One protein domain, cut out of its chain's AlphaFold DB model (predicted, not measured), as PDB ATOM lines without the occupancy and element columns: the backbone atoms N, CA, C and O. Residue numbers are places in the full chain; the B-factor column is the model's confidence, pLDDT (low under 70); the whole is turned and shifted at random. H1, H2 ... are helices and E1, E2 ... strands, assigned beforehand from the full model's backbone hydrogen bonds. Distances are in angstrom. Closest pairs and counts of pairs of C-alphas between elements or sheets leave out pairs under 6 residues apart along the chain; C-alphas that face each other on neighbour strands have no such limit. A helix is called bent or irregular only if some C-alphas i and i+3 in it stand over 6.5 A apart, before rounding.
ATOM      1  N   ALA A  35     254.673 211.443 222.577       94.50
ATOM      2  CA  ALA A  35     253.277 211.005 222.471       94.50
ATOM      3  C   ALA A  35     252.574 210.937 223.831       94.50
ATOM      4  O   ALA A  35     251.422 211.346 223.962       94.50
ATOM      5  N   THR A  36     253.292 210.507 224.874       96.00
ATOM      6  CA  THR A  36     252.795 210.526 226.255       96.00
ATOM      7  C   THR A  36     252.398 211.935 226.689       96.00
ATOM      8  O   THR A  36     251.308 212.121 227.215       96.00
ATOM      9  N   ALA A  37     253.243 212.937 226.425       95.81
ATOM     10  CA  ALA A  37     252.974 214.318 226.820       95.81
ATOM     11  C   ALA A  37     251.794 214.910 226.033       95.81
ATOM     12  O   ALA A  37     250.958 215.597 226.613       95.81
ATOM     13  N   LEU A  38     251.680 214.605 224.734       95.31
ATOM     14  CA  LEU A  38     250.516 215.011 223.940       95.31
ATOM     15  C   LEU A  38     249.229 214.323 224.390       95.31
ATOM     16  O   LEU A  38     248.186 214.967 224.448       95.31
ATOM     17  N   THR A  39     249.301 213.054 224.783       95.56
ATOM     18  CA  THR A  39     248.157 212.333 225.349       95.56
ATOM     19  C   THR A  39     247.734 212.939 226.689       95.56
ATOM     20  O   THR A  39     246.547 213.125 226.929       95.56
ATOM     21  N   GLU A  40     248.676 213.310 227.562       95.69
ATOM     22  CA  GLU A  40     248.362 214.023 228.811       95.69
ATOM     23  C   GLU A  40     247.760 215.414 228.549       95.69
ATOM     24  O   GLU A  40     246.902 215.876 229.304       95.69
ATOM     25  N   PHE A  41     248.181 216.076 227.469       94.00
ATOM     26  CA  PHE A  41     247.728 217.413 227.098       94.00
ATOM     27  C   PHE A  41     246.338 217.437 226.437       94.00
ATOM     28  O   PHE A  41     245.498 218.270 226.795       94.00
ATOM     29  N   ALA A  42     246.095 216.536 225.479       93.44
ATOM     30  CA  ALA A  42     244.914 216.509 224.610       93.44
ATOM     31  C   ALA A  42     243.929 215.364 224.920       93.44
ATOM     32  O   ALA A  42     242.768 215.400 224.495       93.44
ATOM     33  N   GLY A  43     244.349 214.364 225.696       92.56
ATOM     34  CA  GLY A  43     243.545 213.190 226.028       92.56
ATOM     35  C   GLY A  43     243.193 212.362 224.794       92.56
ATOM     36  O   GLY A  43     244.012 212.166 223.902       92.56
ATOM     37  N   GLU A  44     241.939 211.916 224.722       92.75
ATOM     38  CA  GLU A  44     241.397 211.100 223.620       92.75
ATOM     39  C   GLU A  44     241.346 211.829 222.265       92.75
ATOM     40  O   GLU A  44     240.985 211.232 221.255       92.75
ATOM     41  N   ARG A  45     241.690 213.122 222.232       93.81
ATOM     42  CA  ARG A  45     241.757 213.914 220.999       93.81
ATOM     43  C   ARG A  45     243.080 213.764 220.267       93.81
ATOM     44  O   ARG A  45     243.232 214.376 219.227       93.81
ATOM     45  N   PHE A  46     244.028 213.001 220.794       95.62
ATOM     46  CA  PHE A  46     245.310 212.741 220.151       95.62
ATOM     47  C   PHE A  46     245.463 211.249 219.859       95.62
ATOM     48  O   PHE A  46     245.127 210.411 220.698       95.62
ATOM     49  N   ALA A  47     246.005 210.928 218.688       94.25
ATOM     50  CA  ALA A  47     246.363 209.569 218.311       94.25
ATOM     51  C   ALA A  47     247.669 209.569 217.510       94.25
ATOM     52  O   ALA A  47     247.850 210.388 216.616       94.25
ATOM     53  N   GLU A  48     248.576 208.635 217.803       93.00
ATOM     54  CA  GLU A  48     249.712 208.377 216.917       93.00
ATOM     55  C   GLU A  48     249.247 207.610 215.677       93.00
ATOM     56  O   GLU A  48     248.478 206.651 215.779       93.00
ATOM     57  N   THR A  49     249.767 207.996 214.515       89.38
ATOM     58  CA  THR A  49     249.472 207.327 213.249       89.38
ATOM     59  C   THR A  49     250.533 206.257 213.018       89.38
ATOM     60  O   THR A  49     251.726 206.554 212.830       89.38
ATOM     61  N   ALA A  50     250.115 204.989 213.047       84.62
ATOM     62  CA  ALA A  50     251.008 203.869 212.790       84.62
ATOM     63  C   ALA A  50     251.532 203.933 211.344       84.62
ATOM     64  O   ALA A  50     250.798 204.354 210.455       84.62
ATOM     65  N   PRO A  51     252.774 203.497 211.060       83.38
ATOM     66  CA  PRO A  51     253.346 203.574 209.713       83.38
ATOM     67  C   PRO A  51     252.504 202.908 208.616       83.38
ATOM     68  O   PRO A  51     252.590 203.303 207.460       83.38
ATOM     69  N   GLU A  52     251.715 201.895 208.974       84.81
ATOM     70  CA  GLU A  52     250.799 201.198 208.066       84.81
ATOM     71  C   GLU A  52     249.557 202.019 207.688       84.81
ATOM     72  O   GLU A  52     249.006 201.803 206.611       84.81
ATOM     73  N   ASP A  53     249.180 202.993 208.518       82.06
ATOM     74  CA  ASP A  53     248.026 203.876 208.320       82.06
ATOM     75  C   ASP A  53     248.403 205.214 207.651       82.06
ATOM     76  O   ASP A  53     247.527 205.963 207.225       82.06
ATOM     77  N   ARG A  54     249.703 205.501 207.476       83.88
ATOM     78  CA  ARG A  54     250.243 206.715 206.817       83.88
ATOM     79  C   ARG A  54     250.157 206.650 205.289       83.88
ATOM     80  O   ARG A  54     251.142 206.835 204.575       83.88
ATOM     81  N   THR A  55     248.993 206.261 204.781       82.69
ATOM     82  CA  THR A  55     248.811 205.973 203.352       82.69
ATOM     83  C   THR A  55     248.621 207.230 202.508       82.69
ATOM     84  O   THR A  55     249.089 207.260 201.371       82.69
ATOM     85  N   ASP A  56     247.979 208.255 203.069       81.81
ATOM     86  CA  ASP A  56     247.725 209.533 202.399       81.81
ATOM     87  C   ASP A  56     248.902 210.504 202.561       81.81
ATOM     88  O   ASP A  56     249.310 211.140 201.587       81.81
ATOM     89  N   ASP A  57     249.491 210.551 203.761       84.31
ATOM     90  CA  ASP A  57     250.682 211.342 204.069       84.31
ATOM     91  C   ASP A  57     251.700 210.513 204.884       84.31
ATOM     92  O   ASP A  57     251.445 210.202 206.051       84.31
ATOM     93  N   PRO A  58     252.852 210.126 204.297       84.62
ATOM     94  CA  PRO A  58     253.877 209.340 204.985       84.62
ATOM     95  C   PRO A  58     254.610 210.110 206.095       84.62
ATOM     96  O   PRO A  58     255.207 209.475 206.975       84.62
ATOM     97  N   ASP A  59     254.587 211.443 206.046       86.19
ATOM     98  CA  ASP A  59     255.294 212.329 206.970       86.19
ATOM     99  C   ASP A  59     254.404 212.746 208.163       86.19
ATOM    100  O   ASP A  59     254.926 213.123 209.221       86.19
ATOM    101  N   SER A  60     253.079 212.584 208.048       89.31
ATOM    102  CA  SER A  60     252.134 212.670 209.170       89.31
ATOM    103  C   SER A  60     252.327 211.483 210.114       89.31
ATOM    104  O   SER A  60     252.152 210.315 209.764       89.31
ATOM    105  N   THR A  61     252.734 211.765 211.350       92.44
ATOM    106  CA  THR A  61     253.079 210.723 212.337       92.44
ATOM    107  C   THR A  61     252.090 210.642 213.492       92.44
ATOM    108  O   THR A  61     252.161 209.710 214.295       92.44
ATOM    109  N   ALA A  62     251.154 211.581 213.557       93.69
ATOM    110  CA  ALA A  62     250.072 211.617 214.521       93.69
ATOM    111  C   ALA A  62     248.874 212.365 213.930       93.69
ATOM    112  O   ALA A  62     248.977 212.963 212.866       93.69
ATOM    113  N   ALA A  63     247.760 212.364 214.647       93.94
ATOM    114  CA  ALA A  63     246.604 213.180 214.338       93.94
ATOM    115  C   ALA A  63     245.992 213.763 215.617       93.94
ATOM    116  O   ALA A  63     246.107 213.193 216.710       93.94
ATOM    117  N   LEU A  64     245.314 214.901 215.470       95.25
ATOM    118  CA  LEU A  64     244.573 215.564 216.535       95.25
ATOM    119  C   LEU A  64     243.147 215.875 216.086       95.25
ATOM    120  O   LEU A  64     242.928 216.421 215.009       95.25
ATOM    121  N   LEU A  65     242.181 215.563 216.944       93.25
ATOM    122  CA  LEU A  65     240.794 215.974 216.793       93.25
ATOM    123  C   LEU A  65     240.652 217.450 217.183       93.25
ATOM    124  O   LEU A  65     240.641 217.802 218.369       93.25
ATOM    125  N   GLU A  66     240.543 218.293 216.166       89.19
ATOM    126  CA  GLU A  66     240.286 219.727 216.270       89.19
ATOM    127  C   GLU A  66     238.808 219.956 216.637       89.19
ATOM    128  O   GLU A  66     237.909 219.249 216.167       89.19
ATOM    129  N   THR A  67     238.547 220.897 217.546       85.31
ATOM    130  CA  THR A  67     237.232 221.016 218.201       85.31
ATOM    131  C   THR A  67     236.213 221.826 217.384       85.31
ATOM    132  O   THR A  67     235.017 221.568 217.502       85.31
ATOM    133  N   GLU A  68     236.634 222.819 216.600       82.25
ATOM    134  CA  GLU A  68     235.748 223.688 215.813       82.25
ATOM    135  C   GLU A  68     235.150 222.965 214.601       82.25
ATOM    136  O   GLU A  68     233.964 223.138 214.304       82.25
ATOM    137  N   HIS A  69     235.942 222.136 213.922       82.88
ATOM    138  CA  HIS A  69     235.523 221.364 212.756       82.88
ATOM    139  C   HIS A  69     235.088 219.930 213.081       82.88
ATOM    140  O   HIS A  69     234.528 219.278 212.200       82.88
ATOM    141  N   ASP A  70     235.302 219.458 214.316       89.19
ATOM    142  CA  ASP A  70     235.033 218.075 214.748       89.19
ATOM    143  C   ASP A  70     235.677 217.053 213.791       89.19
ATOM    144  O   ASP A  70     235.063 216.084 213.339       89.19
ATOM    145  N   ALA A  71     236.931 217.330 213.424       89.81
ATOM    146  CA  ALA A  71     237.678 216.598 212.412       89.81
ATOM    147  C   ALA A  71     239.105 216.301 212.879       89.81
ATOM    148  O   ALA A  71     239.714 217.075 213.618       89.81
ATOM    149  N   TRP A  72     239.630 215.159 212.439       92.50
ATOM    150  CA  TRP A  72     241.018 214.784 212.676       92.50
ATOM    151  C   TRP A  72     241.919 215.490 211.669       92.50
ATOM    152  O   TRP A  72     241.681 215.408 210.465       92.50
ATOM    153  N   PHE A  73     242.943 216.161 212.178       91.75
ATOM    154  CA  PHE A  73     243.986 216.804 211.395       91.75
ATOM    155  C   PHE A  73     245.309 216.085 211.609       91.75
ATOM    156  O   PHE A  73     245.659 215.746 212.742       91.75
ATOM    157  N   ASP A  74     246.028 215.883 210.514       92.88
ATOM    158  CA  ASP A  74     247.366 215.312 210.501       92.88
ATOM    159  C   ASP A  74     248.372 216.206 211.231       92.88
ATOM    160  O   ASP A  74     248.330 217.433 211.131       92.88
ATOM    161  N   LEU A  75     249.282 215.567 211.963       92.69
ATOM    162  CA  LEU A  75     250.360 216.203 212.706       92.69
ATOM    163  C   LEU A  75     251.720 215.744 212.194       92.69
ATOM    164  O   LEU A  75     252.103 214.568 212.273       92.69
ATOM    165  N   HIS A  76     252.499 216.733 211.779       93.69
ATOM    166  CA  HIS A  76     253.882 216.597 211.369       93.69
ATOM    167  C   HIS A  76     254.799 216.963 212.526       93.69
ATOM    168  O   HIS A  76     254.467 217.757 213.410       93.69
ATOM    169  N   VAL A  77     255.988 216.367 212.537       93.94
ATOM    170  CA  VAL A  77     257.012 216.758 213.506       93.94
ATOM    171  C   VAL A  77     257.332 218.239 213.312       93.94
ATOM    172  O   VAL A  77     257.727 218.646 212.225       93.94
ATOM    173  N   GLY A  78     257.188 219.021 214.379       93.38
ATOM    174  CA  GLY A  78     257.331 220.476 214.353       93.38
ATOM    175  C   GLY A  78     256.010 221.233 214.507       93.38
ATOM    176  O   GLY A  78     256.045 222.391 214.931       93.38
ATOM    177  N   ASP A  79     254.868 220.587 214.260       95.19
ATOM    178  CA  ASP A  79     253.551 221.198 214.441       95.19
ATOM    179  C   ASP A  79     253.236 221.416 215.924       95.19
ATOM    180  O   ASP A  79     253.658 220.664 216.808       95.19
ATOM    181  N   TRP A  80     252.471 222.462 216.204       95.81
ATOM    182  CA  TRP A  80     252.046 222.867 217.533       95.81
ATOM    183  C   TRP A  80     250.581 222.532 217.759       95.81
ATOM    184  O   TRP A  80     249.713 222.912 216.978       95.81
ATOM    185  N   VAL A  81     250.300 221.885 218.887       94.62
ATOM    186  CA  VAL A  81     248.944 221.716 219.406       94.62
ATOM    187  C   VAL A  81     248.683 222.818 220.418       94.62
ATOM    188  O   VAL A  81     249.328 222.866 221.469       94.62
ATOM    189  N   VAL A  82     247.731 223.696 220.122       93.88
ATOM    190  CA  VAL A  82     247.355 224.817 220.988       93.88
ATOM    191  C   VAL A  82     246.005 224.540 221.625       93.88
ATOM    192  O   VAL A  82     245.057 224.138 220.956       93.88
ATOM    193  N   ARG A  83     245.899 224.783 222.932       91.88
ATOM    194  CA  ARG A  83     244.654 224.672 223.688       91.88
ATOM    195  C   ARG A  83     244.150 226.053 224.080       91.88
ATOM    196  O   ARG A  83     244.766 226.749 224.889       91.88
ATOM    197  N   ARG A  84     242.964 226.418 223.592       85.81
ATOM    198  CA  ARG A  84     242.311 227.699 223.883       85.81
ATOM    199  C   ARG A  84     240.867 227.487 224.309       85.81
ATOM    200  O   ARG A  84     240.056 226.966 223.559       85.81
ATOM    201  N   CYS A  85     240.525 227.910 225.528       83.00
ATOM    202  CA  CYS A  85     239.160 227.807 226.070       83.00
ATOM    203  C   CYS A  85     238.533 226.395 225.962       83.00
ATOM    204  O   CYS A  85     237.318 226.272 225.838       83.00
ATOM    205  N   GLY A  86     239.352 225.336 226.022       80.56
ATOM    206  CA  GLY A  86     238.908 223.941 225.887       80.56
ATOM    207  C   GLY A  86     238.798 223.425 224.446       80.56
ATOM    208  O   GLY A  86     238.503 222.246 224.262       80.56
ATOM    209  N   ALA A  87     239.053 224.268 223.444       87.62
ATOM    210  CA  ALA A  87     239.242 223.866 222.056       87.62
ATOM    211  C   ALA A  87     240.723 223.602 221.764       87.62
ATOM    212  O   ALA A  87     241.594 224.196 222.412       87.62
ATOM    213  N   PHE A  88     240.983 222.721 220.803       92.88
ATOM    214  CA  PHE A  88     242.322 222.427 220.312       92.88
ATOM    215  C   PHE A  88     242.445 222.840 218.850       92.88
ATOM    216  O   PHE A  88     241.533 222.547 218.086       92.88
ATOM    217  N   GLU A  89     243.559 223.480 218.491       91.31
ATOM    218  CA  GLU A  89     243.950 223.817 217.114       91.31
ATOM    219  C   GLU A  89     245.356 223.252 216.821       91.31
ATOM    220  O   GLU A  89     246.194 223.176 217.727       91.31
ATOM    221  N   VAL A  90     245.607 222.847 215.570       92.25
ATOM    222  CA  VAL A  90     246.944 222.480 215.067       92.25
ATOM    223  C   VAL A  90     247.487 223.653 214.265       92.25
ATOM    224  O   VAL A  90     246.792 224.163 213.391       92.25
ATOM    225  N   LEU A  91     248.718 224.069 214.550       91.88
ATOM    226  CA  LEU A  91     249.400 225.140 213.829       91.88
ATOM    227  C   LEU A  91     250.792 224.681 213.411       91.88
ATOM    228  O   LEU A  91     251.533 224.135 214.227       91.88
ATOM    229  N   GLY A  92     251.173 224.959 212.167       90.56
ATOM    230  CA  GLY A  92     252.557 224.768 211.735       90.56
ATOM    231  C   GLY A  92     253.513 225.696 212.489       90.56
ATOM    232  O   GLY A  92     253.103 226.724 213.031       90.56
ATOM    233  N   GLU A  93     254.806 225.366 212.502       88.38
ATOM    234  CA  GLU A  93     255.833 226.151 213.208       88.38
ATOM    235  C   GLU A  93     255.815 227.643 212.826       88.38
ATOM    236  O   GLU A  93     255.811 228.510 213.703       88.38
ATOM    237  N   GLU A  94     255.757 227.950 211.527       86.38
ATOM    238  CA  GLU A  94     255.752 229.332 211.030       86.38
ATOM    239  C   GLU A  94     254.472 230.086 211.417       86.38
ATOM    240  O   GLU A  94     254.536 231.244 211.828       86.38
ATOM    241  N   GLU A  95     253.313 229.427 211.335       87.44
ATOM    242  CA  GLU A  95     252.027 230.024 211.706       87.44
ATOM    243  C   GLU A  95     251.949 230.289 213.213       87.44
ATOM    244  O   GLU A  95     251.493 231.351 213.647       87.44
ATOM    245  N   PHE A  96     252.445 229.353 214.025       88.31
ATOM    246  CA  PHE A  96     252.526 229.532 215.468       88.31
ATOM    247  C   PHE A  96     253.421 230.724 215.828       88.31
ATOM    248  O   PHE A  96     253.028 231.554 216.649       88.31
ATOM    249  N   ALA A  97     254.588 230.847 215.187       86.19
ATOM    250  CA  ALA A  97     255.534 231.935 215.428       86.19
ATOM    251  C   ALA A  97     255.025 233.316 214.968       86.19
ATOM    252  O   ALA A  97     255.392 234.325 215.570       86.19
ATOM    253  N   ASP A  98     254.189 233.385 213.926       87.44
ATOM    254  CA  ASP A  98     253.537 234.636 213.497       87.44
ATOM    255  C   ASP A  98     252.466 235.090 214.503       87.44
ATOM    256  O   ASP A  98     252.310 236.283 214.783       87.44
ATOM    257  N   ARG A  99     251.742 234.128 215.087       84.44
ATOM    258  CA  ARG A  99     250.557 234.388 215.910       84.44
ATOM    259  C   ARG A  99     250.847 234.536 217.402       84.44
ATOM    260  O   ARG A  99     250.094 235.230 218.093       84.44
ATOM    261  N   TYR A 100     251.894 233.889 217.908       84.44
ATOM    262  CA  TYR A 100     252.182 233.809 219.336       84.44
ATOM    263  C   TYR A 100     253.626 234.203 219.658       84.44
ATOM    264  O   TYR A 100     254.573 233.858 218.959       84.44
TER     265      TYR A 100
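This is residues 35 to 100 of the 108 residues of an uncharacterized protein of Streptomyces sp. CS014 (UniProt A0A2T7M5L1). What is the main picture? Two small antiparallel sheets, a meander E1 E2 E3 and a hairpin E4 E5, lie partly face to face as a sandwich, their best planes 37 degrees apart. H1 packs beside E1 and E2 and reaches toward E4 and E5, and the short H2, the last named element before the printed part ends at Tyr 100, lies at one end of the second sheet, near the start of E4. What are its counts and size? The 66 printed residues, with two named helices and five named strands in the order H1 E1 E2 E3 E4 E5 H2, are of the mixed class. The whole is compact and rounded, with a radius of gyration of the C-alphas of 11.7 A and spans of 33 by 25 by 23 A.

Where does H1 stand? H1, residues 35 to 45, is on the sheet of E1, residues 46 to 48, E2, residues 62 to 66, and E3, residues 71 to 75, at the sheet's level with a height of 1.5 A. Its closest C-alphas to E2 are those of Arg 45 and Leu 65, 4.8 A apart. How are the strands joined? In this meander, each strand the antiparallel neighbour of the one before, N 47 and O 63 are 3.0 A apart and N 73 and O 64 are 2.8 A apart. E4, residues 80 to 84, and E5, residues 87 to 91, form an antiparallel hairpin, with N 82 and O 89 2.9 A apart. How do the sheets meet, and where is H2? The closest C-alphas of E2 and E5 are those of Glu 66 and Phe 88, 5.3 A apart. H2, residues 93 to 99, comes closest to E4 at the C-alphas of Trp 80 and Glu 93, 6.6 A apart; H1 and H2 are apart. What of the helix backbones? In H2 each O i to N i+4 pair is within hydrogen-bond range, in H1 5 of 7.

Where does H1 begin, and is it irregular? C-alpha 35 is at (253.277, 211.005, 222.471), and H1 measures 12.0 A. It is irregular: C-alphas 41 and 44 are 9.6 A apart. How long are the others? E1 measures 7.0 A, E2 12.8 A, E3 12.7 A, E4 12.6 A, E5 13.1 A and H2 10.1 A, ending with C-alpha 99 at (250.557, 234.388, 215.910).

Which C-alphas are farthest apart? Those of Glu 52 and Tyr 100, at 34.5 A. Is any link long, or any part cut or uncertain? The link E1 to E2, residues 49 to 61, is long; the printed part has no cut, and no printed residue is under 70 in pLDDT.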